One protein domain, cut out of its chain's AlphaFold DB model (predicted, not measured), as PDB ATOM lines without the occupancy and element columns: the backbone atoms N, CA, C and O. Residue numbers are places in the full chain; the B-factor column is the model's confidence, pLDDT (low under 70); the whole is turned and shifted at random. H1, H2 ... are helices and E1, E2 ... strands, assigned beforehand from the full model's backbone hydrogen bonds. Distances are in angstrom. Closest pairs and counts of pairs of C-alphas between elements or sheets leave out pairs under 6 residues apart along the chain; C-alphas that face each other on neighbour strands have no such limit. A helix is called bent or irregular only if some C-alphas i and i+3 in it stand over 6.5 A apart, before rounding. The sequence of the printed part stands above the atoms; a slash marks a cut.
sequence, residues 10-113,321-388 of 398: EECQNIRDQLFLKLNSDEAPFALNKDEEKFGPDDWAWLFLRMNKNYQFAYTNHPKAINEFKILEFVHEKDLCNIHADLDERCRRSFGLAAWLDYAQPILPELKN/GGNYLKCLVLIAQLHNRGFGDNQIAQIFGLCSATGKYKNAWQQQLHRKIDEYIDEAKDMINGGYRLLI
ATOM      1  N   GLU A  10     187.615 225.143 161.050       91.44
ATOM      2  CA  GLU A  10     186.222 225.414 160.676       91.44
ATOM      3  C   GLU A  10     185.612 226.543 161.523       91.44
ATOM      4  O   GLU A  10     184.987 227.455 160.980       91.44
ATOM      5  N   GLU A  11     185.846 226.549 162.843       91.81
ATOM      6  CA  GLU A  11     185.436 227.661 163.716       91.81
ATOM      7  C   GLU A  11     186.104 228.974 163.283       91.81
ATOM      8  O   GLU A  11     185.428 229.996 163.159       91.81
ATOM      9  N   CYS A  12     187.410 228.953 163.001       90.06
ATOM     10  CA  CYS A  12     188.138 230.119 162.503       90.06
ATOM     11  C   CYS A  12     187.547 230.635 161.186       90.06
ATOM     12  O   CYS A  12     187.323 231.839 161.061       90.06
ATOM     13  N   GLN A  13     187.262 229.755 160.224       91.31
ATOM     14  CA  GLN A  13     186.701 230.152 158.934       91.31
ATOM     15  C   GLN A  13     185.298 230.755 159.084       91.31
ATOM     16  O   GLN A  13     185.050 231.853 158.588       91.31
ATOM     17  N   ASN A  14     184.426 230.119 159.870       93.75
ATOM     18  CA  ASN A  14     183.095 230.646 160.169       93.75
ATOM     19  C   ASN A  14     183.155 232.039 160.817       93.75
ATOM     20  O   ASN A  14     182.346 232.914 160.499       93.75
ATOM     21  N   ILE A  15     184.123 232.279 161.710       94.62
ATOM     22  CA  ILE A  15     184.317 233.600 162.322       94.62
ATOM     23  C   ILE A  15     184.796 234.621 161.283       94.62
ATOM     24  O   ILE A  15     184.264 235.735 161.257       94.62
ATOM     25  N   ARG A  16     185.754 234.255 160.418       93.62
ATOM     26  CA  ARG A  16     186.257 235.118 159.329       93.62
ATOM     27  C   ARG A  16     185.139 235.560 158.391       93.62
ATOM     28  O   ARG A  16     185.085 236.726 157.999       93.62
ATOM     29  N   ASP A  17     184.205 234.665 158.091       91.81
ATOM     30  CA  ASP A  17     183.077 234.959 157.212       91.81
ATOM     31  C   ASP A  17     182.085 235.960 157.822       91.81
ATOM     32  O   ASP A  17     181.377 236.655 157.094       91.81
ATOM     33  N   GLN A  18     182.101 236.127 159.144       92.50
ATOM     34  CA  GLN A  18     181.247 237.063 159.876       92.50
ATOM     35  C   GLN A  18     181.945 238.385 160.240       92.50
ATOM     36  O   GLN A  18     181.372 239.189 160.986       92.50
ATOM     37  N   LEU A  19     183.188 238.601 159.801       93.44
ATOM     38  CA  LEU A  19     183.902 239.862 160.012       93.44
ATOM     39  C   LEU A  19     183.292 240.989 159.166       93.44
ATOM     40  O   LEU A  19     182.782 240.744 158.073       93.44
ATOM     41  N   PHE A  20     183.340 242.222 159.681       91.06
ATOM     42  CA  PHE A  20     182.852 243.408 158.969       91.06
ATOM     43  C   PHE A  20     183.682 243.686 157.720       91.06
ATOM     44  O   PHE A  20     183.126 243.979 156.667       91.06
ATOM     45  N   LEU A  21     185.003 243.548 157.849       92.81
ATOM     46  CA  LEU A  21     185.953 243.610 156.747       92.81
ATOM     47  C   LEU A  21     186.508 242.211 156.499       92.81
ATOM     48  O   LEU A  21     186.732 241.442 157.434       92.81
ATOM     49  N   LYS A  22     186.730 241.854 155.238       92.00
ATOM     50  CA  LYS A  22     187.230 240.517 154.900       92.00
ATOM     51  C   LYS A  22     188.743 240.479 155.026       92.00
ATOM     52  O   LYS A  22     189.425 241.371 154.529       92.00
ATOM     53  N   LEU A  23     189.276 239.439 155.663       89.56
ATOM     54  CA  LEU A  23     190.710 239.163 155.584       89.56
ATOM     55  C   LEU A  23     191.076 238.797 154.140       89.56
ATOM     56  O   LEU A  23     190.308 238.123 153.455       89.56
ATOM     57  N   ASN A  24     192.243 239.257 153.701       85.50
ATOM     58  CA  ASN A  24     192.825 238.903 152.408       85.50
ATOM     59  C   ASN A  24     193.678 237.625 152.532       85.50
ATOM     60  O   ASN A  24     193.385 236.752 153.349       85.50
ATOM     61  N   SER A  25     194.710 237.474 151.701       79.62
ATOM     62  CA  SER A  25     195.613 236.323 151.750       79.62
ATOM     63  C   SER A  25     196.392 236.243 153.068       79.62
ATOM     64  O   SER A  25     196.628 237.252 153.732       79.62
ATOM     65  N   ASP A  26     196.879 235.046 153.405       69.44
ATOM     66  CA  ASP A  26     197.747 234.799 154.570       69.44
ATOM     67  C   ASP A  26     199.008 235.688 154.609       69.44
ATOM     68  O   ASP A  26     199.576 235.929 155.676       69.44
ATOM     69  N   GLU A  27     199.480 236.143 153.445       69.31
ATOM     70  CA  GLU A  27     200.681 236.975 153.315       69.31
ATOM     71  C   GLU A  27     200.409 238.449 153.634       69.31
ATOM     72  O   GLU A  27     201.284 239.129 154.172       69.31
ATOM     73  N   ALA A  28     199.196 238.926 153.345       75.75
ATOM     74  CA  ALA A  28     198.770 240.304 153.559       75.75
ATOM     75  C   ALA A  28     197.301 240.361 154.032       75.75
ATOM     76  O   ALA A  28     196.440 240.908 153.336       75.75
ATOM     77  N   PRO A  29     196.989 239.832 155.232       81.56
ATOM     78  CA  PRO A  29     195.606 239.640 155.681       81.56
ATOM     79  C   PRO A  29     194.820 240.948 155.821       81.56
ATOM     80  O   PRO A  29     193.597 240.953 155.685       81.56
ATOM     81  N   PHE A  30     195.517 242.062 156.044       86.62
ATOM     82  CA  PHE A  30     194.923 243.387 156.220       86.62
ATOM     83  C   PHE A  30     195.060 244.295 155.001       86.62
ATOM     84  O   PHE A  30     194.786 245.483 155.121       86.62
ATOM     85  N   ALA A  31     195.488 243.776 153.845       83.62
ATOM     86  CA  ALA A  31     195.446 244.560 152.615       83.62
ATOM     87  C   ALA A  31     194.017 245.081 152.373       83.62
ATOM     88  O   ALA A  31     193.050 244.388 152.712       83.62
ATOM     89  N   LEU A  32     193.875 246.276 151.807       83.25
ATOM     90  CA  LEU A  32     192.577 246.782 151.367       83.25
ATOM     91  C   LEU A  32     192.135 246.070 150.082       83.25
ATOM     92  O   LEU A  32     192.959 245.732 149.234       83.25
ATOM     93  N   ASN A  33     190.838 245.810 149.942       85.94
ATOM     94  CA  ASN A  33     190.236 245.456 148.656       85.94
ATOM     95  C   ASN A  33     189.810 246.723 147.880       85.94
ATOM     96  O   ASN A  33     189.853 247.825 148.415       85.94
ATOM     97  N   LYS A  34     189.352 246.569 146.629       82.69
ATOM     98  CA  LYS A  34     188.978 247.698 145.749       82.69
ATOM     99  C   LYS A  34     187.890 248.624 146.307       82.69
ATOM    100  O   LYS A  34     187.819 249.780 145.897       82.69
ATOM    101  N   ASP A  35     187.015 248.112 147.166       83.88
ATOM    102  CA  ASP A  35     185.955 248.910 147.781       83.88
ATOM    103  C   ASP A  35     186.485 249.620 149.033       83.88
ATOM    104  O   ASP A  35     186.274 250.816 149.199       83.88
ATOM    105  N   GLU A  36     187.269 248.919 149.854       83.81
ATOM    106  CA  GLU A  36     187.942 249.474 151.035       83.81
ATOM    107  C   GLU A  36     189.005 250.527 150.665       83.81
ATOM    108  O   GLU A  36     189.267 251.440 151.443       83.81
ATOM    109  N   GLU A  37     189.603 250.448 149.473       79.12
ATOM    110  CA  GLU A  37     190.501 251.478 148.926       79.12
ATOM    111  C   GLU A  37     189.805 252.830 148.726       79.12
ATOM    112  O   GLU A  37     190.477 253.861 148.698       79.12
ATOM    113  N   LYS A  38     188.473 252.834 148.602       76.69
ATOM    114  CA  LYS A  38     187.667 254.054 148.467       76.69
ATOM    115  C   LYS A  38     187.214 254.614 149.810       76.69
ATOM    116  O   LYS A  38     186.639 255.697 149.819       76.69
ATOM    117  N   PHE A  39     187.434 253.896 150.915       77.94
ATOM    118  CA  PHE A  39     186.972 254.337 152.226       77.94
ATOM    119  C   PHE A  39     187.628 255.656 152.603       77.94
ATOM    120  O   PHE A  39     188.849 255.747 152.779       77.94
ATOM    121  N   GLY A  40     186.777 256.664 152.753       74.25
ATOM    122  CA  GLY A  40     187.149 257.952 153.286       74.25
ATOM    123  C   GLY A  40     187.256 257.911 154.809       74.25
ATOM    124  O   GLY A  40     186.994 256.891 155.457       74.25
ATOM    125  N   PRO A  41     187.642 259.035 155.424       75.56
ATOM    126  CA  PRO A  41     187.771 259.087 156.869       75.56
ATOM    127  C   PRO A  41     186.457 258.823 157.617       75.56
ATOM    128  O   PRO A  41     186.484 258.187 158.671       75.56
ATOM    129  N   ASP A  42     185.322 259.238 157.048       80.56
ATOM    130  CA  ASP A  42     183.982 258.983 157.585       80.56
ATOM    131  C   ASP A  42     183.675 257.484 157.659       80.56
ATOM    132  O   ASP A  42     183.238 257.002 158.704       80.56
ATOM    133  N   ASP A  43     183.979 256.729 156.600       85.62
ATOM    134  CA  ASP A  43     183.761 255.280 156.553       85.62
ATOM    135  C   ASP A  43     184.557 254.569 157.648       85.62
ATOM    136  O   ASP A  43     184.020 253.767 158.419       85.62
ATOM    137  N   TRP A  44     185.842 254.909 157.773       86.38
ATOM    138  CA  TRP A  44     186.691 254.349 158.819       86.38
ATOM    139  C   TRP A  44     186.198 254.725 160.214       86.38
ATOM    140  O   TRP A  44     186.162 253.871 161.102       86.38
ATOM    141  N   ALA A  45     185.790 255.978 160.420       85.62
ATOM    142  CA  ALA A  45     185.276 256.416 161.706       85.62
ATOM    143  C   ALA A  45     183.971 255.712 162.082       85.62
ATOM    144  O   ALA A  45     183.799 255.298 163.233       85.62
ATOM    145  N   TRP A  46     183.085 255.507 161.107       91.88
ATOM    146  CA  TRP A  46     181.839 254.781 161.288       91.88
ATOM    147  C   TRP A  46     182.068 253.341 161.739       91.88
ATOM    148  O   TRP A  46     181.413 252.895 162.682       91.88
ATOM    149  N   LEU A  47     183.036 252.633 161.144       93.75
ATOM    150  CA  LEU A  47     183.363 251.256 161.532       93.75
ATOM    151  C   LEU A  47     183.721 251.129 163.018       93.75
ATOM    152  O   LEU A  47     183.346 250.140 163.649       93.75
ATOM    153  N   PHE A  48     184.388 252.125 163.601       93.12
ATOM    154  CA  PHE A  48     184.657 252.163 165.039       93.12
ATOM    155  C   PHE A  48     183.442 252.617 165.854       93.12
ATOM    156  O   PHE A  48     183.098 251.969 166.846       93.12
ATOM    157  N   LEU A  49     182.768 253.699 165.449       92.69
ATOM    158  CA  LEU A  49     181.624 254.252 166.181       92.69
ATOM    159  C   LEU A  49     180.476 253.242 166.302       92.69
ATOM    160  O   LEU A  49     179.913 253.078 167.382       92.69
ATOM    161  N   ARG A  50     180.170 252.481 165.249       94.12
ATOM    162  CA  ARG A  50     179.107 251.465 165.293       94.12
ATOM    163  C   ARG A  50     179.369 250.339 166.302       94.12
ATOM    164  O   ARG A  50     178.437 249.656 166.719       94.12
ATOM    165  N   MET A  51     180.622 250.145 166.727       95.12
ATOM    166  CA  MET A  51     181.004 249.203 167.790       95.12
ATOM    167  C   MET A  51     180.944 249.815 169.201       95.12
ATOM    168  O   MET A  51     181.124 249.099 170.188       95.12
ATOM    169  N   ASN A  52     180.694 251.119 169.325       94.62
ATOM    170  CA  ASN A  52     180.627 251.810 170.605       94.62
ATOM    171  C   ASN A  52     179.317 251.481 171.338       94.62
ATOM    172  O   ASN A  52     178.227 251.817 170.881       94.62
ATOM    173  N   LYS A  53     179.418 250.864 172.522       93.25
ATOM    174  CA  LYS A  53     178.243 250.471 173.321       93.25
ATOM    175  C   LYS A  53     177.406 251.661 173.790       93.25
ATOM    176  O   LYS A  53     176.186 251.543 173.852       93.25
ATOM    177  N   ASN A  54     178.032 252.801 174.083       92.12
ATOM    178  CA  ASN A  54     177.311 254.012 174.476       92.12
ATOM    179  C   ASN A  54     176.516 254.572 173.293       92.12
ATOM    180  O   ASN A  54     175.382 254.996 173.485       92.12
ATOM    181  N   TYR A  55     177.071 254.518 172.078       93.19
ATOM    182  CA  TYR A  55     176.347 254.873 170.856       93.19
ATOM    183  C   TYR A  55     175.164 253.937 170.615       93.19
ATOM    184  O   TYR A  55     174.043 254.406 170.456       93.19
ATOM    185  N   GLN A  56     175.386 252.620 170.664       94.06
ATOM    186  CA  GLN A  56     174.328 251.617 170.486       94.06
ATOM    187  C   GLN A  56     173.187 251.809 171.493       94.06
ATOM    188  O   GLN A  56     172.010 251.788 171.127       94.06
ATOM    189  N   PHE A  57     173.535 252.042 172.762       93.38
ATOM    190  CA  PHE A  57     172.572 252.329 173.818       93.38
ATOM    191  C   PHE A  57     171.825 253.643 173.564       93.38
ATOM    192  O   PHE A  57     170.598 253.669 173.646       93.38
ATOM    193  N   ALA A  58     172.533 254.723 173.231       91.06
ATOM    194  CA  ALA A  58     171.916 256.019 172.973       91.06
ATOM    195  C   ALA A  58     170.978 255.975 171.757       91.06
ATOM    196  O   ALA A  58     169.854 256.454 171.858       91.06
ATOM    197  N   TYR A  59     171.387 255.322 170.666       91.12
ATOM    198  CA  TYR A  59     170.565 255.114 169.473       91.12
ATOM    199  C   TYR A  59     169.287 254.324 169.793       91.12
ATOM    200  O   TYR A  59     168.192 254.729 169.413       91.12
ATOM    201  N   THR A  60     169.408 253.223 170.544       90.12
ATOM    202  CA  THR A  60     168.265 252.359 170.898       90.12
ATOM    203  C   THR A  60     167.231 253.086 171.760       90.12
ATOM    204  O   THR A  60     166.033 252.864 171.605       90.12
ATOM    205  N   ASN A  61     167.684 253.960 172.662       87.12
ATOM    206  CA  ASN A  61     166.815 254.721 173.561       87.12
ATOM    207  C   ASN A  61     166.363 256.069 172.980       87.12
ATOM    208  O   ASN A  61     165.587 256.778 173.627       87.12
ATOM    209  N   HIS A  62     166.848 256.460 171.800       81.06
ATOM    210  CA  HIS A  62     166.471 257.733 171.208       81.06
ATOM    211  C   HIS A  62     165.045 257.652 170.637       81.06
ATOM    212  O   HIS A  62     164.744 256.738 169.861       81.06
ATOM    213  N   PRO A  63     164.139 258.582 170.996       73.69
ATOM    214  CA  PRO A  63     162.825 258.650 170.373       73.69
ATOM    215  C   PRO A  63     162.965 258.870 168.864       73.69
ATOM    216  O   PRO A  63     163.440 259.910 168.414       73.69
ATOM    217  N   LYS A  64     162.519 257.886 168.077       71.44
ATOM    218  CA  LYS A  64     162.525 257.934 166.610       71.44
ATOM    219  C   LYS A  64     161.456 258.909 166.116       71.44
ATOM    220  O   LYS A  64     160.342 258.511 165.785       71.44
ATOM    221  N   ALA A  65     161.767 260.201 166.125       61.53
ATOM    222  CA  ALA A  65     160.916 261.217 165.525       61.53
ATOM    223  C   ALA A  65     161.170 261.271 164.012       61.53
ATOM    224  O   ALA A  65     162.291 261.498 163.558       61.53
ATOM    225  N   ILE A  66     160.111 261.082 163.230       55.31
ATOM    226  CA  ILE A  66     160.146 261.197 161.773       55.31
ATOM    227  C   ILE A  66     160.096 262.688 161.431       55.31
ATOM    228  O   ILE A  66     159.028 263.278 161.302       55.31
ATOM    229  N   ASN A  67     161.258 263.328 161.331       56.94
ATOM    230  CA  ASN A  67     161.378 264.617 160.649       56.94
ATOM    231  C   ASN A  67     162.325 264.468 159.452       56.94
ATOM    232  O   ASN A  67     163.400 265.064 159.389       56.94
ATOM    233  N   GLU A  68     161.915 263.596 158.529       58.19
ATOM    234  CA  GLU A  68     162.659 263.170 157.333       58.19
ATOM    235  C   GLU A  68     162.971 264.334 156.379       58.19
ATOM    236  O   GLU A  68     164.001 264.332 155.705       58.19
ATOM    237  N   PHE A  69     162.135 265.379 156.378       58.59
ATOM    238  CA  PHE A  69     162.213 266.488 155.423       58.59
ATOM    239  C   PHE A  69     163.536 267.264 155.452       58.59
ATOM    240  O   PHE A  69     163.943 267.783 154.418       58.59
ATOM    241  N   LYS A  70     164.229 267.344 156.598       65.75
ATOM    242  CA  LYS A  70     165.520 268.055 156.685       65.75
ATOM    243  C   LYS A  70     166.719 267.212 156.248       65.75
ATOM    244  O   LYS A  70     167.701 267.774 155.781       65.75
ATOM    245  N   ILE A  71     166.659 265.887 156.395       72.38
ATOM    246  CA  ILE A  71     167.765 264.989 156.012       72.38
ATOM    247  C   ILE A  71     167.720 264.717 154.507       72.38
ATOM    248  O   ILE A  71     168.764 264.611 153.871       72.38
ATOM    249  N   LEU A  72     166.521 264.699 153.915       74.44
ATOM    250  CA  LEU A  72     166.304 264.529 152.477       74.44
ATOM    251  C   LEU A  72     167.085 265.503 151.593       74.44
ATOM    252  O   LEU A  72     167.323 265.201 150.429       74.44
ATOM    253  N   GLU A  73     167.496 266.660 152.103       76.50
ATOM    254  CA  GLU A  73     168.349 267.581 151.352       76.50
ATOM    255  C   GLU A  73     169.777 267.032 151.146       76.50
ATOM    256  O   GLU A  73     170.416 267.355 150.148       76.50
ATOM    257  N   PHE A  74     170.241 266.151 152.035       77.50
ATOM    258  CA  PHE A  74     171.626 265.670 152.112       77.50
ATOM    259  C   PHE A  74     171.788 264.189 151.756       77.50
ATOM    260  O   PHE A  74     172.858 263.792 151.311       77.50
ATOM    261  N   VAL A  75     170.741 263.371 151.904       81.94
ATOM    262  CA  VAL A  75     170.788 261.922 151.622       81.94
ATOM    263  C   VAL A  75     169.804 261.521 150.529       81.94
ATOM    264  O   VAL A  75     168.800 262.200 150.287       81.94
ATOM    265  N   HIS A  76     170.079 260.410 149.851       81.75
ATOM    266  CA  HIS A  76     169.156 259.831 148.878       81.75
ATOM    267  C   HIS A  76     167.949 259.174 149.570       81.75
ATOM    268  O   HIS A  76     168.083 258.537 150.610       81.75
ATOM    269  N   GLU A  77     166.760 259.278 148.961       75.62
ATOM    270  CA  GLU A  77     165.505 258.715 149.502       75.62
ATOM    271  C   GLU A  77     165.600 257.219 149.827       75.62
ATOM    272  O   GLU A  77     165.034 256.762 150.819       75.62
ATOM    273  N   LYS A  78     166.364 256.468 149.020       76.06
ATOM    274  CA  LYS A  78     166.591 255.022 149.180       76.06
ATOM    275  C   LYS A  78     167.198 254.650 150.543       76.06
ATOM    276  O   LYS A  78     167.016 253.523 150.991       76.06
ATOM    277  N   ASP A  79     167.886 255.590 151.191       73.62
ATOM    278  CA  ASP A  79     168.669 255.349 152.401       73.62
ATOM    279  C   ASP A  79     167.975 255.829 153.692       73.62
ATOM    280  O   ASP A  79     168.455 255.565 154.795       73.62
ATOM    281  N   LEU A  80     166.817 256.496 153.584       70.81
ATOM    282  CA  LEU A  80     166.130 257.155 154.705       70.81
ATOM    283  C   LEU A  80     165.662 256.224 155.825       70.81
ATOM    284  O   LEU A  80     165.559 256.654 156.972       70.81
ATOM    285  N   CYS A  81     165.357 254.964 155.514       68.44
ATOM    286  CA  CYS A  81     164.674 254.054 156.439       68.44
ATOM    287  C   CYS A  81     165.450 253.764 157.736       68.44
ATOM    288  O   CYS A  81     164.866 253.254 158.691       68.44
ATOM    289  N   ASN A  82     166.737 254.120 157.791       75.81
ATOM    290  CA  ASN A  82     167.634 253.868 158.920       75.81
ATOM    291  C   ASN A  82     168.356 255.131 159.427       75.81
ATOM    292  O   ASN A  82     169.343 255.018 160.157       75.81
ATOM    293  N   ILE A  83     167.895 256.318 159.021       84.12
ATOM    294  CA  ILE A  83     168.503 257.603 159.378       84.12
ATOM    295  C   ILE A  83     167.482 258.418 160.175       84.12
ATOM    296  O   ILE A  83     166.354 258.624 159.727       84.12
ATOM    297  N   HIS A  84     167.868 258.925 161.347       83.94
ATOM    298  CA  HIS A  84     167.022 259.818 162.145       83.94
ATOM    299  C   HIS A  84     167.710 261.158 162.401       83.94
ATOM    300  O   HIS A  84     168.890 261.216 162.739       83.94
ATOM    301  N   ALA A  85     166.965 262.253 162.248       80.25
ATOM    302  CA  ALA A  85     167.508 263.594 162.440       80.25
ATOM    303  C   ALA A  85     167.920 263.792 163.902       80.25
ATOM    304  O   ALA A  85     167.162 263.461 164.813       80.25
ATOM    305  N   ASP A  86     169.089 264.385 164.129       80.44
ATOM    306  CA  ASP A  86     169.567 264.732 165.467       80.44
ATOM    307  C   ASP A  86     168.927 266.043 165.964       80.44
ATOM    308  O   ASP A  86     169.561 267.095 166.019       80.44
ATOM    309  N   LEU A  87     167.621 266.005 166.251       76.31
ATOM    310  CA  LEU A  87     166.831 267.200 166.588       76.31
ATOM    311  C   LEU A  87     167.186 267.812 167.950       76.31
ATOM    312  O   LEU A  87     166.961 269.003 168.154       76.31
ATOM    313  N   ASP A  88     167.699 267.007 168.879       75.25
ATOM    314  CA  ASP A  88     168.113 267.428 170.222       75.25
ATOM    315  C   ASP A  88     169.637 267.602 170.353       75.25
ATOM    316  O   ASP A  88     170.148 267.842 171.451       75.25
ATOM    317  N   GLU A  89     170.350 267.498 169.227       73.88
ATOM    318  CA  GLU A  89     171.804 267.601 169.093       73.88
ATOM    319  C   GLU A  89     172.604 266.575 169.911       73.88
ATOM    320  O   GLU A  89     173.819 266.725 170.089       73.88
ATOM    321  N   ARG A  90     171.959 265.543 170.463       78.56
ATOM    322  CA  ARG A  90     172.642 264.562 171.311       78.56
ATOM    323  C   ARG A  90     173.591 263.694 170.500       78.56
ATOM    324  O   ARG A  90     174.682 263.405 170.989       78.56
ATOM    325  N   CYS A  91     173.230 263.308 169.278       81.50
ATOM    326  CA  CYS A  91     174.093 262.496 168.422       81.50
ATOM    327  C   CYS A  91     175.392 263.235 168.112       81.50
ATOM    328  O   CYS A  91     176.494 262.740 168.360       81.50
ATOM    329  N   ARG A  92     175.262 264.483 167.666       75.50
ATOM    330  CA  ARG A  92     176.375 265.352 167.326       75.50
ATOM    331  C   ARG A  92     177.233 265.641 168.538       75.50
ATOM    332  O   ARG A  92     178.451 265.516 168.472       75.50
ATOM    333  N   ARG A  93     176.615 265.988 169.668       69.44
ATOM    334  CA  ARG A  93     177.349 266.311 170.893       69.44
ATOM    335  C   ARG A  93     178.079 265.100 171.441       69.44
ATOM    336  O   ARG A  93     179.239 265.246 171.786       69.44
ATOM    337  N   SER A  94     177.439 263.937 171.522       74.38
ATOM    338  CA  SER A  94     177.999 262.746 172.172       74.38
ATOM    339  C   SER A  94     178.891 261.910 171.249       74.38
ATOM    340  O   SER A  94     179.843 261.277 171.712       74.38
ATOM    341  N   PHE A  95     178.616 261.919 169.943       79.69
ATOM    342  CA  PHE A  95     179.193 261.007 168.945       79.69
ATOM    343  C   PHE A  95     179.823 261.726 167.742       79.69
ATOM    344  O   PHE A  95     180.561 261.114 166.982       79.69
ATOM    345  N   GLY A  96     179.667 263.048 167.628       76.38
ATOM    346  CA  GLY A  96     180.185 263.821 166.494       76.38
ATOM    347  C   GLY A  96     179.426 263.576 165.189       76.38
ATOM    348  O   GLY A  96     179.800 264.151 164.178       76.38
ATOM    349  N   LEU A  97     178.387 262.737 165.209       83.62
ATOM    350  CA  LEU A  97     177.639 262.292 164.040       83.62
ATOM    351  C   LEU A  97     176.475 263.260 163.758       83.62
ATOM    352  O   LEU A  97     175.774 263.684 164.675       83.62
ATOM    353  N   ALA A  98     176.285 263.627 162.494       81.69
ATOM    354  CA  ALA A  98     175.328 264.636 162.035       81.69
ATOM    355  C   ALA A  98     173.859 264.231 162.235       81.69
ATOM    356  O   ALA A  98     172.988 265.089 162.400       81.69
ATOM    357  N   ALA A  99     173.595 262.926 162.205       87.00
ATOM    358  CA  ALA A  99     172.290 262.308 162.366       87.00
ATOM    359  C   ALA A  99     172.462 260.895 162.937       87.00
ATOM    360  O   ALA A  99     173.518 260.284 162.805       87.00
ATOM    361  N   TRP A 100     171.424 260.367 163.571       89.00
ATOM    362  CA  TRP A 100     171.425 259.015 164.112       89.00
ATOM    363  C   TRP A 100     171.370 257.981 162.989       89.00
ATOM    364  O   TRP A 100     170.464 258.011 162.157       89.00
ATOM    365  N   LEU A 101     172.306 257.038 163.020       90.94
ATOM    366  CA  LEU A 101     172.402 255.912 162.094       90.94
ATOM    367  C   LEU A 101     172.261 254.584 162.833       90.94
ATOM    368  O   LEU A 101     172.847 254.400 163.905       90.94
ATOM    369  N   ASP A 102     171.548 253.629 162.242       90.50
ATOM    370  CA  ASP A 102     171.517 252.274 162.785       90.50
ATOM    371  C   ASP A 102     172.926 251.664 162.794       90.50
ATOM    372  O   ASP A 102     173.540 251.449 161.751       90.50
ATOM    373  N   TYR A 103     173.433 251.333 163.982       92.31
ATOM    374  CA  TYR A 103     174.742 250.701 164.158       92.31
ATOM    375  C   TYR A 103     174.853 249.340 163.443       92.31
ATOM    376  O   TYR A 103     175.962 248.864 163.172       92.31
ATOM    377  N   ALA A 104     173.731 248.695 163.110       90.31
ATOM    378  CA  ALA A 104     173.706 247.484 162.299       90.31
ATOM    379  C   ALA A 104     174.119 247.735 160.838       90.31
ATOM    380  O   ALA A 104     174.590 246.800 160.184       90.31
ATOM    381  N   GLN A 105     174.046 248.976 160.341       89.00
ATOM    382  CA  GLN A 105     174.478 249.309 158.986       89.00
ATOM    383  C   GLN A 105     175.997 249.174 158.825       89.00
ATOM    384  O   GLN A 105     176.760 249.787 159.577       89.00
ATOM    385  N   PRO A 106     176.470 248.365 157.859       86.62
ATOM    386  CA  PRO A 106     177.894 248.120 157.679       86.62
ATOM    387  C   PRO A 106     178.657 249.286 157.062       86.62
ATOM    388  O   PRO A 106     179.835 249.448 157.364       86.62
ATOM    389  N   ILE A 107     177.990 250.078 156.228       86.25
ATOM    390  CA  ILE A 107     178.568 251.172 155.450       86.25
ATOM    391  C   ILE A 107     177.688 252.400 155.670       86.25
ATOM    392  O   ILE A 107     176.479 252.253 155.879       86.25
ATOM    393  N   LEU A 108     178.301 253.581 155.661       88.12
ATOM    394  CA  LEU A 108     177.569 254.837 155.725       88.12
ATOM    395  C   LEU A 108     176.683 255.006 154.484       88.12
ATOM    396  O   LEU A 108     177.106 254.663 153.377       88.12
ATOM    397  N   PRO A 109     175.471 255.556 154.633       87.56
ATOM    398  CA  PRO A 109     174.693 255.957 153.477       87.56
ATOM    399  C   PRO A 109     175.401 257.028 152.647       87.56
ATOM    400  O   PRO A 109     176.126 257.874 153.174       87.56
ATOM    401  N   GLU A 110     175.156 257.012 151.343       84.88
ATOM    402  CA  GLU A 110     175.762 257.957 150.412       84.88
ATOM    403  C   GLU A 110     175.161 259.359 150.594       84.88
ATOM    404  O   GLU A 110     173.937 259.543 150.588       84.88
ATOM    405  N   LEU A 111     176.033 260.354 150.766       84.00
ATOM    406  CA  LEU A 111     175.648 261.762 150.799       84.00
ATOM    407  C   LEU A 111     175.525 262.289 149.369       84.00
ATOM    408  O   LEU A 111     176.306 261.936 148.491       84.00
ATOM    409  N   LYS A 112     174.548 263.168 149.137       83.19
ATOM    410  CA  LYS A 112     174.281 263.763 147.819       83.19
ATOM    411  C   LYS A 112     175.422 264.645 147.321       83.19
ATOM    412  O   LYS A 112     175.602 264.767 146.113       83.19
ATOM    413  N   ASN A 113     176.144 265.291 148.237       75.69
ATOM    414  CA  ASN A 113     177.292 266.125 147.907       75.69
ATOM    415  C   ASN A 113     178.572 265.443 148.396       75.69
ATOM    416  O   ASN A 113     178.682 265.099 149.568       75.69
ATOM    417  N   GLY A 321     197.126 254.254 155.191       59.44
ATOM    418  CA  GLY A 321     196.897 253.947 156.610       59.44
ATOM    419  C   GLY A 321     195.726 252.983 156.829       59.44
ATOM    420  O   GLY A 321     195.600 252.388 157.899       59.44
ATOM    421  N   GLY A 322     194.907 252.769 155.794       71.94
ATOM    422  CA  GLY A 322     193.751 251.881 155.823       71.94
ATOM    423  C   GLY A 322     194.083 250.421 156.141       71.94
ATOM    424  O   GLY A 322     193.305 249.792 156.846       71.94
ATOM    425  N   ASN A 323     195.245 249.881 155.741       79.94
ATOM    426  CA  ASN A 323     195.622 248.503 156.116       79.94
ATOM    427  C   ASN A 323     195.702 248.338 157.642       79.94
ATOM    428  O   ASN A 323     195.280 247.334 158.216       79.94
ATOM    429  N   TYR A 324     196.248 249.349 158.312       80.25
ATOM    430  CA  TYR A 324     196.323 249.358 159.761       80.25
ATOM    431  C   TYR A 324     194.950 249.614 160.396       80.25
ATOM    432  O   TYR A 324     194.585 248.913 161.335       80.25
ATOM    433  N   LEU A 325     194.157 250.554 159.864       84.50
ATOM    434  CA  LEU A 325     192.795 250.794 160.361       84.50
ATOM    435  C   LEU A 325     191.931 249.534 160.237       84.50
ATOM    436  O   LEU A 325     191.224 249.185 161.179       84.50
ATOM    437  N   LYS A 326     192.064 248.789 159.137       90.50
ATOM    438  CA  LYS A 326     191.457 247.470 158.954       90.50
ATOM    439  C   LYS A 326     191.897 246.490 160.038       90.50
ATOM    440  O   LYS A 326     191.041 245.842 160.633       90.50
ATOM    441  N   CYS A 327     193.193 246.409 160.339       89.00
ATOM    442  CA  CYS A 327     193.699 245.590 161.445       89.00
ATOM    443  C   CYS A 327     193.022 245.959 162.777       89.00
ATOM    444  O   CYS A 327     192.452 245.085 163.433       89.00
ATOM    445  N   LEU A 328     192.995 247.248 163.136       91.12
ATOM    446  CA  LEU A 328     192.355 247.720 164.366       91.12
ATOM    447  C   LEU A 328     190.851 247.424 164.406       91.12
ATOM    448  O   LEU A 328     190.363 246.949 165.428       91.12
ATOM    449  N   VAL A 329     190.113 247.659 163.312       93.88
ATOM    450  CA  VAL A 329     188.672 247.355 163.220       93.88
ATOM    451  C   VAL A 329     188.421 245.871 163.483       93.88
ATOM    452  O   VAL A 329     187.529 245.521 164.258       93.88
ATOM    453  N   LEU A 330     189.220 244.992 162.875       95.00
ATOM    454  CA  LEU A 330     189.075 243.548 163.036       95.00
ATOM    455  C   LEU A 330     189.436 243.077 164.448       95.00
ATOM    456  O   LEU A 330     188.719 242.248 165.011       95.00
ATOM    457  N   ILE A 331     190.495 243.631 165.047       94.56
ATOM    458  CA  ILE A 331     190.864 243.367 166.445       94.56
ATOM    459  C   ILE A 331     189.734 243.800 167.381       94.56
ATOM    460  O   ILE A 331     189.284 243.002 168.203       94.56
ATOM    461  N   ALA A 332     189.221 245.021 167.216       94.56
ATOM    462  CA  ALA A 332     188.097 245.537 167.992       94.56
ATOM    463  C   ALA A 332     186.859 244.638 167.882       94.56
ATOM    464  O   ALA A 332     186.245 244.299 168.897       94.56
ATOM    465  N   GLN A 333     186.498 244.230 166.662       95.62
ATOM    466  CA  GLN A 333     185.331 243.386 166.422       95.62
ATOM    467  C   GLN A 333     185.461 242.036 167.137       95.62
ATOM    468  O   GLN A 333     184.517 241.590 167.792       95.62
ATOM    469  N   LEU A 334     186.619 241.384 167.026       95.75
ATOM    470  CA  LEU A 334     186.862 240.091 167.659       95.75
ATOM    471  C   LEU A 334     186.923 240.204 169.185       95.75
ATOM    472  O   LEU A 334     186.278 239.424 169.887       95.75
ATOM    473  N   HIS A 335     187.619 241.211 169.707       95.31
ATOM    474  CA  HIS A 335     187.684 241.455 171.142       95.31
ATOM    475  C   HIS A 335     186.288 241.734 171.731       95.31
ATOM    476  O   HIS A 335     185.918 241.164 172.756       95.31
ATOM    477  N   ASN A 336     185.451 242.533 171.057       93.50
ATOM    478  CA  ASN A 336     184.070 242.794 171.488       93.50
ATOM    479  C   ASN A 336     183.172 241.548 171.461       93.50
ATOM    480  O   ASN A 336     182.196 241.490 172.210       93.50
ATOM    481  N   ARG A 337     183.506 240.546 170.638       93.62
ATOM    482  CA  ARG A 337     182.867 239.217 170.639       93.62
ATOM    483  C   ARG A 337     183.395 238.285 171.739       93.62
ATOM    484  O   ARG A 337     182.894 237.173 171.871       93.62
ATOM    485  N   GLY A 338     184.364 238.729 172.539       93.62
ATOM    486  CA  GLY A 338     184.915 237.988 173.674       93.62
ATOM    487  C   GLY A 338     186.094 237.074 173.334       93.62
ATOM    488  O   GLY A 338     186.464 236.243 174.161       93.62
ATOM    489  N   PHE A 339     186.689 237.206 172.144       92.94
ATOM    490  CA  PHE A 339     187.888 236.450 171.785       92.94
ATOM    491  C   PHE A 339     189.128 237.059 172.446       92.94
ATOM    492  O   PHE A 339     189.354 238.264 172.359       92.94
ATOM    493  N   GLY A 340     189.939 236.217 173.091       89.44
ATOM    494  CA  GLY A 340     191.228 236.625 173.659       89.44
ATOM    495  C   GLY A 340     192.356 236.650 172.623       89.44
ATOM    496  O   GLY A 340     192.216 236.122 171.520       89.44
ATOM    497  N   ASP A 341     193.514 237.183 173.003       90.12
ATOM    498  CA  ASP A 341     194.636 237.493 172.102       90.12
ATOM    499  C   ASP A 341     195.079 236.296 171.250       90.12
ATOM    500  O   ASP A 341     195.246 236.389 170.034       90.12
ATOM    501  N   ASN A 342     195.196 235.121 171.877       87.81
ATOM    502  CA  ASN A 342     195.589 233.887 171.196       87.81
ATOM    503  C   ASN A 342     194.529 233.375 170.214       87.81
ATOM    504  O   ASN A 342     194.877 232.704 169.242       87.81
ATOM    505  N   GLN A 343     193.247 233.642 170.469       90.75
ATOM    506  CA  GLN A 343     192.162 233.291 169.552       90.75
ATOM    507  C   GLN A 343     192.126 234.275 168.383       90.75
ATOM    508  O   GLN A 343     192.001 233.842 167.244       90.75
ATOM    509  N   ILE A 344     192.339 235.569 168.640       92.19
ATOM    510  CA  ILE A 344     192.479 236.594 167.597       92.19
ATOM    511  C   ILE A 344     193.646 236.249 166.661       92.19
ATOM    512  O   ILE A 344     193.469 236.218 165.444       92.19
ATOM    513  N   ALA A 345     194.810 235.887 167.210       88.81
ATOM    514  CA  ALA A 345     195.965 235.459 166.418       88.81
ATOM    515  C   ALA A 345     195.673 234.222 165.546       88.81
ATOM    516  O   ALA A 345     196.095 234.172 164.388       88.81
ATOM    517  N   GLN A 346     194.933 233.239 166.079       88.88
ATOM    518  CA  GLN A 346     194.488 232.056 165.328       88.88
ATOM    519  C   GLN A 346     193.527 232.437 164.200       88.88
ATOM    520  O   GLN A 346     193.726 232.025 163.059       88.88
ATOM    521  N   ILE A 347     192.533 233.279 164.490       91.06
ATOM    522  CA  ILE A 347     191.565 233.763 163.501       91.06
ATOM    523  C   ILE A 347     192.284 234.536 162.393       91.06
ATOM    524  O   ILE A 347     191.955 234.360 161.228       91.06
ATOM    525  N   PHE A 348     193.320 235.314 162.691       89.81
ATOM    526  CA  PHE A 348     194.131 235.985 161.669       89.81
ATOM    527  C   PHE A 348     195.112 235.066 160.931       89.81
ATOM    528  O   PHE A 348     195.711 235.487 159.948       89.81
ATOM    529  N   GLY A 349     195.277 233.813 161.368       86.31
ATOM    530  CA  GLY A 349     196.212 232.869 160.752       86.31
ATOM    531  C   GLY A 349     197.684 233.211 161.007       86.31
ATOM    532  O   GLY A 349     198.544 232.848 160.207       86.31
ATOM    533  N   LEU A 350     197.993 233.913 162.106       81.94
ATOM    534  CA  LEU A 350     199.360 234.360 162.416       81.94
ATOM    535  C   LEU A 350     200.284 233.203 162.797       81.94
ATOM    536  O   LEU A 350     201.489 233.258 162.553       81.94
ATOM    537  N   CYS A 351     199.729 232.153 163.397       73.00
ATOM    538  CA  CYS A 351     200.465 230.962 163.785       73.00
ATOM    539  C   CYS A 351     199.840 229.716 163.153       73.00
ATOM    540  O   CYS A 351     198.624 229.566 163.061       73.00
ATOM    541  N   SER A 352     200.700 228.808 162.693       65.31
ATOM    542  CA  SER A 352     200.273 227.498 162.203       65.31
ATOM    543  C   SER A 352     199.699 226.644 163.333       65.31
ATOM    544  O   SER A 352     199.942 226.891 164.517       65.31
ATOM    545  N   ALA A 353     199.054 225.536 162.966       56.97
ATOM    546  CA  ALA A 353     198.547 224.540 163.905       56.97
ATOM    547  C   ALA A 353     199.602 223.970 164.887       56.97
ATOM    548  O   ALA A 353     199.233 223.358 165.894       56.97
ATOM    549  N   THR A 354     200.895 224.174 164.605       58.81
ATOM    550  CA  THR A 354     202.045 223.756 165.426       58.81
ATOM    551  C   THR A 354     202.653 224.890 166.265       58.81
ATOM    552  O   THR A 354     203.675 224.689 166.913       58.81
ATOM    553  N   GLY A 355     202.059 226.090 166.247       65.00
ATOM    554  CA  GLY A 355     202.544 227.269 166.975       65.00
ATOM    555  C   GLY A 355     203.702 228.010 166.296       65.00
ATOM    556  O   GLY A 355     204.214 228.982 166.846       65.00
ATOM    557  N   LYS A 356     204.121 227.579 165.099       73.62
ATOM    558  CA  LYS A 356     205.156 228.262 164.307       73.62
ATOM    559  C   LYS A 356     204.558 229.403 163.487       73.62
ATOM    560  O   LYS A 356     203.546 229.192 162.815       73.62
ATOM    561  N   TYR A 357     205.211 230.561 163.514       77.31
ATOM    562  CA  TYR A 357     204.915 231.719 162.665       77.31
ATOM    563  C   TYR A 357     205.565 231.534 161.292       77.31
ATOM    564  O   TYR A 357     206.666 230.984 161.217       77.31
ATOM    565  N   LYS A 358     204.907 231.992 160.222       71.06
ATOM    566  CA  LYS A 358     205.502 231.962 158.876       71.06
ATOM    567  C   LYS A 358     206.539 233.081 158.733       71.06
ATOM    568  O   LYS A 358     207.618 232.832 158.214       71.06
ATOM    569  N   ASN A 359     206.238 234.273 159.266       72.50
ATOM    570  CA  ASN A 359     207.054 235.482 159.101       72.50
ATOM    571  C   ASN A 359     207.266 236.257 160.418       72.50
ATOM    572  O   ASN A 359     206.430 236.221 161.321       72.50
ATOM    573  N   ALA A 360     208.357 237.030 160.501       71.56
ATOM    574  CA  ALA A 360     208.709 237.825 161.687       71.56
ATOM    575  C   ALA A 360     207.638 238.867 162.066       71.56
ATOM    576  O   ALA A 360     207.366 239.075 163.248       71.56
ATOM    577  N   TRP A 361     206.973 239.470 161.073       73.94
ATOM    578  CA  TRP A 361     205.907 240.444 161.322       73.94
ATOM    579  C   TRP A 361     204.682 239.809 162.001       73.94
ATOM    580  O   TRP A 361     204.056 240.454 162.834       73.94
ATOM    581  N   GLN A 362     204.364 238.538 161.712       76.62
ATOM    582  CA  GLN A 362     203.238 237.826 162.340       76.62
ATOM    583  C   GLN A 362     203.503 237.589 163.826       76.62
ATOM    584  O   GLN A 362     202.617 237.766 164.660       76.62
ATOM    585  N   GLN A 363     204.745 237.231 164.159       77.12
ATOM    586  CA  GLN A 363     205.188 237.083 165.541       77.12
ATOM    587  C   GLN A 363     205.154 238.423 166.282       77.12
ATOM    588  O   GLN A 363     204.733 238.479 167.436       77.12
ATOM    589  N   GLN A 364     205.596 239.498 165.628       75.44
ATOM    590  CA  GLN A 364     205.562 240.840 166.200       75.44
ATOM    591  C   GLN A 364     204.128 241.317 166.442       75.44
ATOM    592  O   GLN A 364     203.852 241.849 167.512       75.44
ATOM    593  N   LEU A 365     203.228 241.090 165.481       78.12
ATOM    594  CA  LEU A 365     201.814 241.411 165.617       78.12
ATOM    595  C   LEU A 365     201.197 240.647 166.788       78.12
ATOM    596  O   LEU A 365     200.617 241.280 167.657       78.12
ATOM    597  N   HIS A 366     201.378 239.321 166.867       84.38
ATOM    598  CA  HIS A 366     200.835 238.513 167.969       84.38
ATOM    599  C   HIS A 366     201.337 238.998 169.336       84.38
ATOM    600  O   HIS A 366     200.542 239.158 170.253       84.38
ATOM    601  N   ARG A 367     202.630 239.325 169.464       80.81
ATOM    602  CA  ARG A 367     203.203 239.859 170.715       80.81
ATOM    603  C   ARG A 367     202.638 241.209 171.158       80.81
ATOM    604  O   ARG A 367     202.869 241.563 172.304       80.81
ATOM    605  N   LYS A 368     201.992 241.949 170.257       81.69
ATOM    606  CA  LYS A 368     201.457 243.299 170.485       81.69
ATOM    607  C   LYS A 368     199.934 243.358 170.346       81.69
ATOM    608  O   LYS A 368     199.378 244.443 170.217       81.69
ATOM    609  N   ILE A 369     199.245 242.212 170.281       84.69
ATOM    610  CA  ILE A 369     197.782 242.195 170.109       84.69
ATOM    611  C   ILE A 369     197.091 242.939 171.253       84.69
ATOM    612  O   ILE A 369     196.127 243.646 170.995       84.69
ATOM    613  N   ASP A 370     197.587 242.811 172.479       85.38
ATOM    614  CA  ASP A 370     197.117 243.545 173.654       85.38
ATOM    615  C   ASP A 370     197.241 245.069 173.481       85.38
ATOM    616  O   ASP A 370     196.254 245.781 173.666       85.38
ATOM    617  N   GLU A 371     198.399 245.559 173.024       82.56
ATOM    618  CA  GLU A 371     198.599 246.978 172.685       82.56
ATOM    619  C   GLU A 371     197.581 247.434 171.620       82.56
ATOM    620  O   GLU A 371     196.907 248.452 171.783       82.56
ATOM    621  N   TYR A 372     197.402 246.652 170.549       84.62
ATOM    622  CA  TYR A 372     196.446 246.970 169.482       84.62
ATOM    623  C   TYR A 372     194.983 246.876 169.926       84.62
ATOM    624  O   TYR A 372     194.131 247.576 169.379       84.62
ATOM    625  N   ILE A 373     194.663 246.022 170.901       88.50
ATOM    626  CA  ILE A 373     193.337 245.967 171.522       88.50
ATOM    627  C   ILE A 373     193.061 247.282 172.243       88.50
ATOM    628  O   ILE A 373     191.962 247.822 172.108       88.50
ATOM    629  N   ASP A 374     194.028 247.801 172.995       84.50
ATOM    630  CA  ASP A 374     193.863 249.061 173.714       84.50
ATOM    631  C   ASP A 374     193.751 250.245 172.743       84.50
ATOM    632  O   ASP A 374     192.818 251.041 172.863       84.50
ATOM    633  N   GLU A 375     194.558 250.275 171.679       82.69
ATOM    634  CA  GLU A 375     194.409 251.252 170.590       82.69
ATOM    635  C   GLU A 375     193.031 251.158 169.903       82.69
ATOM    636  O   GLU A 375     192.377 252.171 169.644       82.69
ATOM    637  N   ALA A 376     192.540 249.946 169.629       88.94
ATOM    638  CA  ALA A 376     191.239 249.744 168.998       88.94
ATOM    639  C   ALA A 376     190.072 250.151 169.920       88.94
ATOM    640  O   ALA A 376     189.068 250.696 169.451       88.94
ATOM    641  N   LYS A 377     190.197 249.935 171.238       87.81
ATOM    642  CA  LYS A 377     189.236 250.435 172.237       87.81
ATOM    643  C   LYS A 377     189.230 251.956 172.275       87.81
ATOM    644  O   LYS A 377     188.149 252.542 172.307       87.81
ATOM    645  N   ASP A 378     190.396 252.591 172.248       81.00
ATOM    646  CA  ASP A 378     190.503 254.049 172.216       81.00
ATOM    647  C   ASP A 378     189.838 254.618 170.963       81.00
ATOM    648  O   ASP A 378     189.063 255.576 171.054       81.00
ATOM    649  N   MET A 379     190.028 253.965 169.810       83.62
ATOM    650  CA  MET A 379     189.325 254.312 168.576       83.62
ATOM    651  C   MET A 379     187.811 254.239 168.739       83.62
ATOM    652  O   MET A 379     187.139 255.229 168.460       83.62
ATOM    653  N   ILE A 380     187.266 253.133 169.260       88.38
ATOM    654  CA  ILE A 380     185.826 252.990 169.538       88.38
ATOM    655  C   ILE A 380     185.330 254.083 170.495       88.38
ATOM    656  O   ILE A 380     184.246 254.639 170.305       88.38
ATOM    657  N   ASN A 381     186.118 254.418 171.516       82.25
ATOM    658  CA  ASN A 381     185.757 255.353 172.582       82.25
ATOM    659  C   ASN A 381     186.079 256.815 172.244       82.25
ATOM    660  O   ASN A 381     186.314 257.643 173.125       82.25
ATOM    661  N   GLY A 382     186.017 257.153 170.957       72.44
ATOM    662  CA  GLY A 382     186.093 258.520 170.464       72.44
ATOM    663  C   GLY A 382     187.380 258.869 169.733       72.44
ATOM    664  O   GLY A 382     187.414 259.937 169.128       72.44
ATOM    665  N   GLY A 383     188.381 257.985 169.724       72.56
ATOM    666  CA  GLY A 383     189.587 258.126 168.908       72.56
ATOM    667  C   GLY A 383     189.300 258.107 167.404       72.56
ATOM    668  O   GLY A 383     190.025 258.741 166.648       72.56
ATOM    669  N   TYR A 384     188.188 257.507 166.956       78.38
ATOM    670  CA  TYR A 384     187.739 257.588 165.561       78.38
ATOM    671  C   TYR A 384     187.581 259.026 165.057       78.38
ATOM    672  O   TYR A 384     187.720 259.272 163.863       78.38
ATOM    673  N   ARG A 385     187.358 259.992 165.961       67.38
ATOM    674  CA  ARG A 385     187.265 261.416 165.615       67.38
ATOM    675  C   ARG A 385     188.553 262.005 165.068       67.38
ATOM    676  O   ARG A 385     188.516 263.035 164.420       67.38
ATOM    677  N   LEU A 386     189.676 261.328 165.274       64.19
ATOM    678  CA  LEU A 386     190.956 261.701 164.683       64.19
ATOM    679  C   LEU A 386     190.994 261.513 163.166       64.19
ATOM    680  O   LEU A 386     191.847 262.095 162.499       64.19
ATOM    681  N   LEU A 387     190.091 260.691 162.635       65.69
ATOM    682  CA  LEU A 387     189.966 260.450 161.204       65.69
ATOM    683  C   LEU A 387     189.165 261.577 160.538       65.69
ATOM    684  O   LEU A 387     189.474 261.996 159.430       65.69
ATOM    685  N   ILE A 388     188.171 262.106 161.237       63.31
ATOM    686  CA  ILE A 388     187.069 262.895 160.678       63.31
ATOM    687  C   ILE A 388     187.093 264.347 161.145       63.31
ATOM    688  O   ILE A 388     187.821 264.745 162.054       63.31
TER     689      ILE A 388
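AT A GLANCE: This is residues 10 to 113 and 321 to 388 of the 398 residues of an uncharacterized protein of Undibacterium parvum (UniProt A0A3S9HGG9). The model is an elongated body with two unlike ends: at one, a tiny sheet of E1 and E2 with the short helices H3, H4 and H5 and long loops round it; at the other, a group of helices in which H6 and H9 cross, with H7 packing on both and H1 and H8 packing on H7. H2 lies between the two ends, touching H6, H9 and H10 and leading by a tight link into H3. The printed part has 172 residues with ten named helices and two named strands, along the chain H1, H2, H3, H4, E1, H5, E2, H6, H7, H8, H9, H10; the sheet, E1 - E2, is antiparallel and the class is mostly helix. The whole is compact by its radius of gyration of the C-alphas, 17.8 A, and spans 59 by 30 by 30 A.

IN THESE COORDINATES: E1 is residues 83 to 85 and E2 residues 99 to 101. H3 is residues 53 to 61, 12.2 A long; H4, residues 77 to 82, is irregular, with C-alphas 78 and 81 7.6 A apart; and H5 is residues 90 to 95. H2 is residues 41 to 49, 12.2 A long. H6, residues 322 to 336, is the longest helix at 20.5 A, from (193.751, 251.881, 155.823) to (184.070, 242.794, 171.488). H7 is residues 341 to 347, H8 residues 360 to 367, H9 residues 369 to 380, 16.1 A long, and H10 residues 383 to 386. H1, residues 10 to 17, begins at C-alpha 10 (186.222, 225.414, 160.676).

HOW THE PARTS SIT: E1 and E2 are antiparallel neighbours at 154 degrees, with N 84 and O 100 2.9 A apart and N 100 and O 84 2.8 A apart, both within hydrogen-bond range. The closest C-alphas of H5 and E2 are those of Cys 91 and Trp 100, 6.1 A apart; of H3 and E2, those of Tyr 59 and Trp 100, 6.7 A. H2 and H3 are close but not clearly touching, Leu 49 to Tyr 55 at 7.1 A between C-alphas. H2 and H6 only just touch, with 3 pairs of C-alphas within 8 A, by residues 325 to 329 of H6 alone; the closest C-alphas are those of Phe 48 and Val 329, 6.5 A. H2 touches H10, with C-alphas 45 and 384 the closest at 4.7 A. H6 and H9 touch about perpendicular, at 87 degrees, with the C-alphas of Leu 328 and Ala 376 closest at 5.2 A. H7 touches H1 about perpendicular, at 84 degrees, Cys 12 to Ile 347 being the closest C-alphas at 5.1 A; H7 and H8 only just touch, with 3 pairs of C-alphas within 8 A, the closest those of Ala 345 and His 366 at 6.0 A. Every O i to N i+4 pair is within hydrogen-bond range in H1, H3, H5, H6, H7, H8 and H9; H2 has 4 of 5, H4 has 0 of 2 beside 1 of 3 O i to N i+3 pairs, and H10 is too short for such a pair.

THE WHOLE: The two C-alphas farthest apart, those of Phe 69 and Thr 354, are 59.3 A apart. Residues 114 to 320 are not printed, and C-alphas 113 and 321 stand 24.7 A apart across this cut. The links H1 to H2, H3 to H4 and H7 to H8 are long. The mean pLDDT of the printed part is 82.3; 19 residues are under 70, among them 65 to 70, 352 to 355 and 385 to 388.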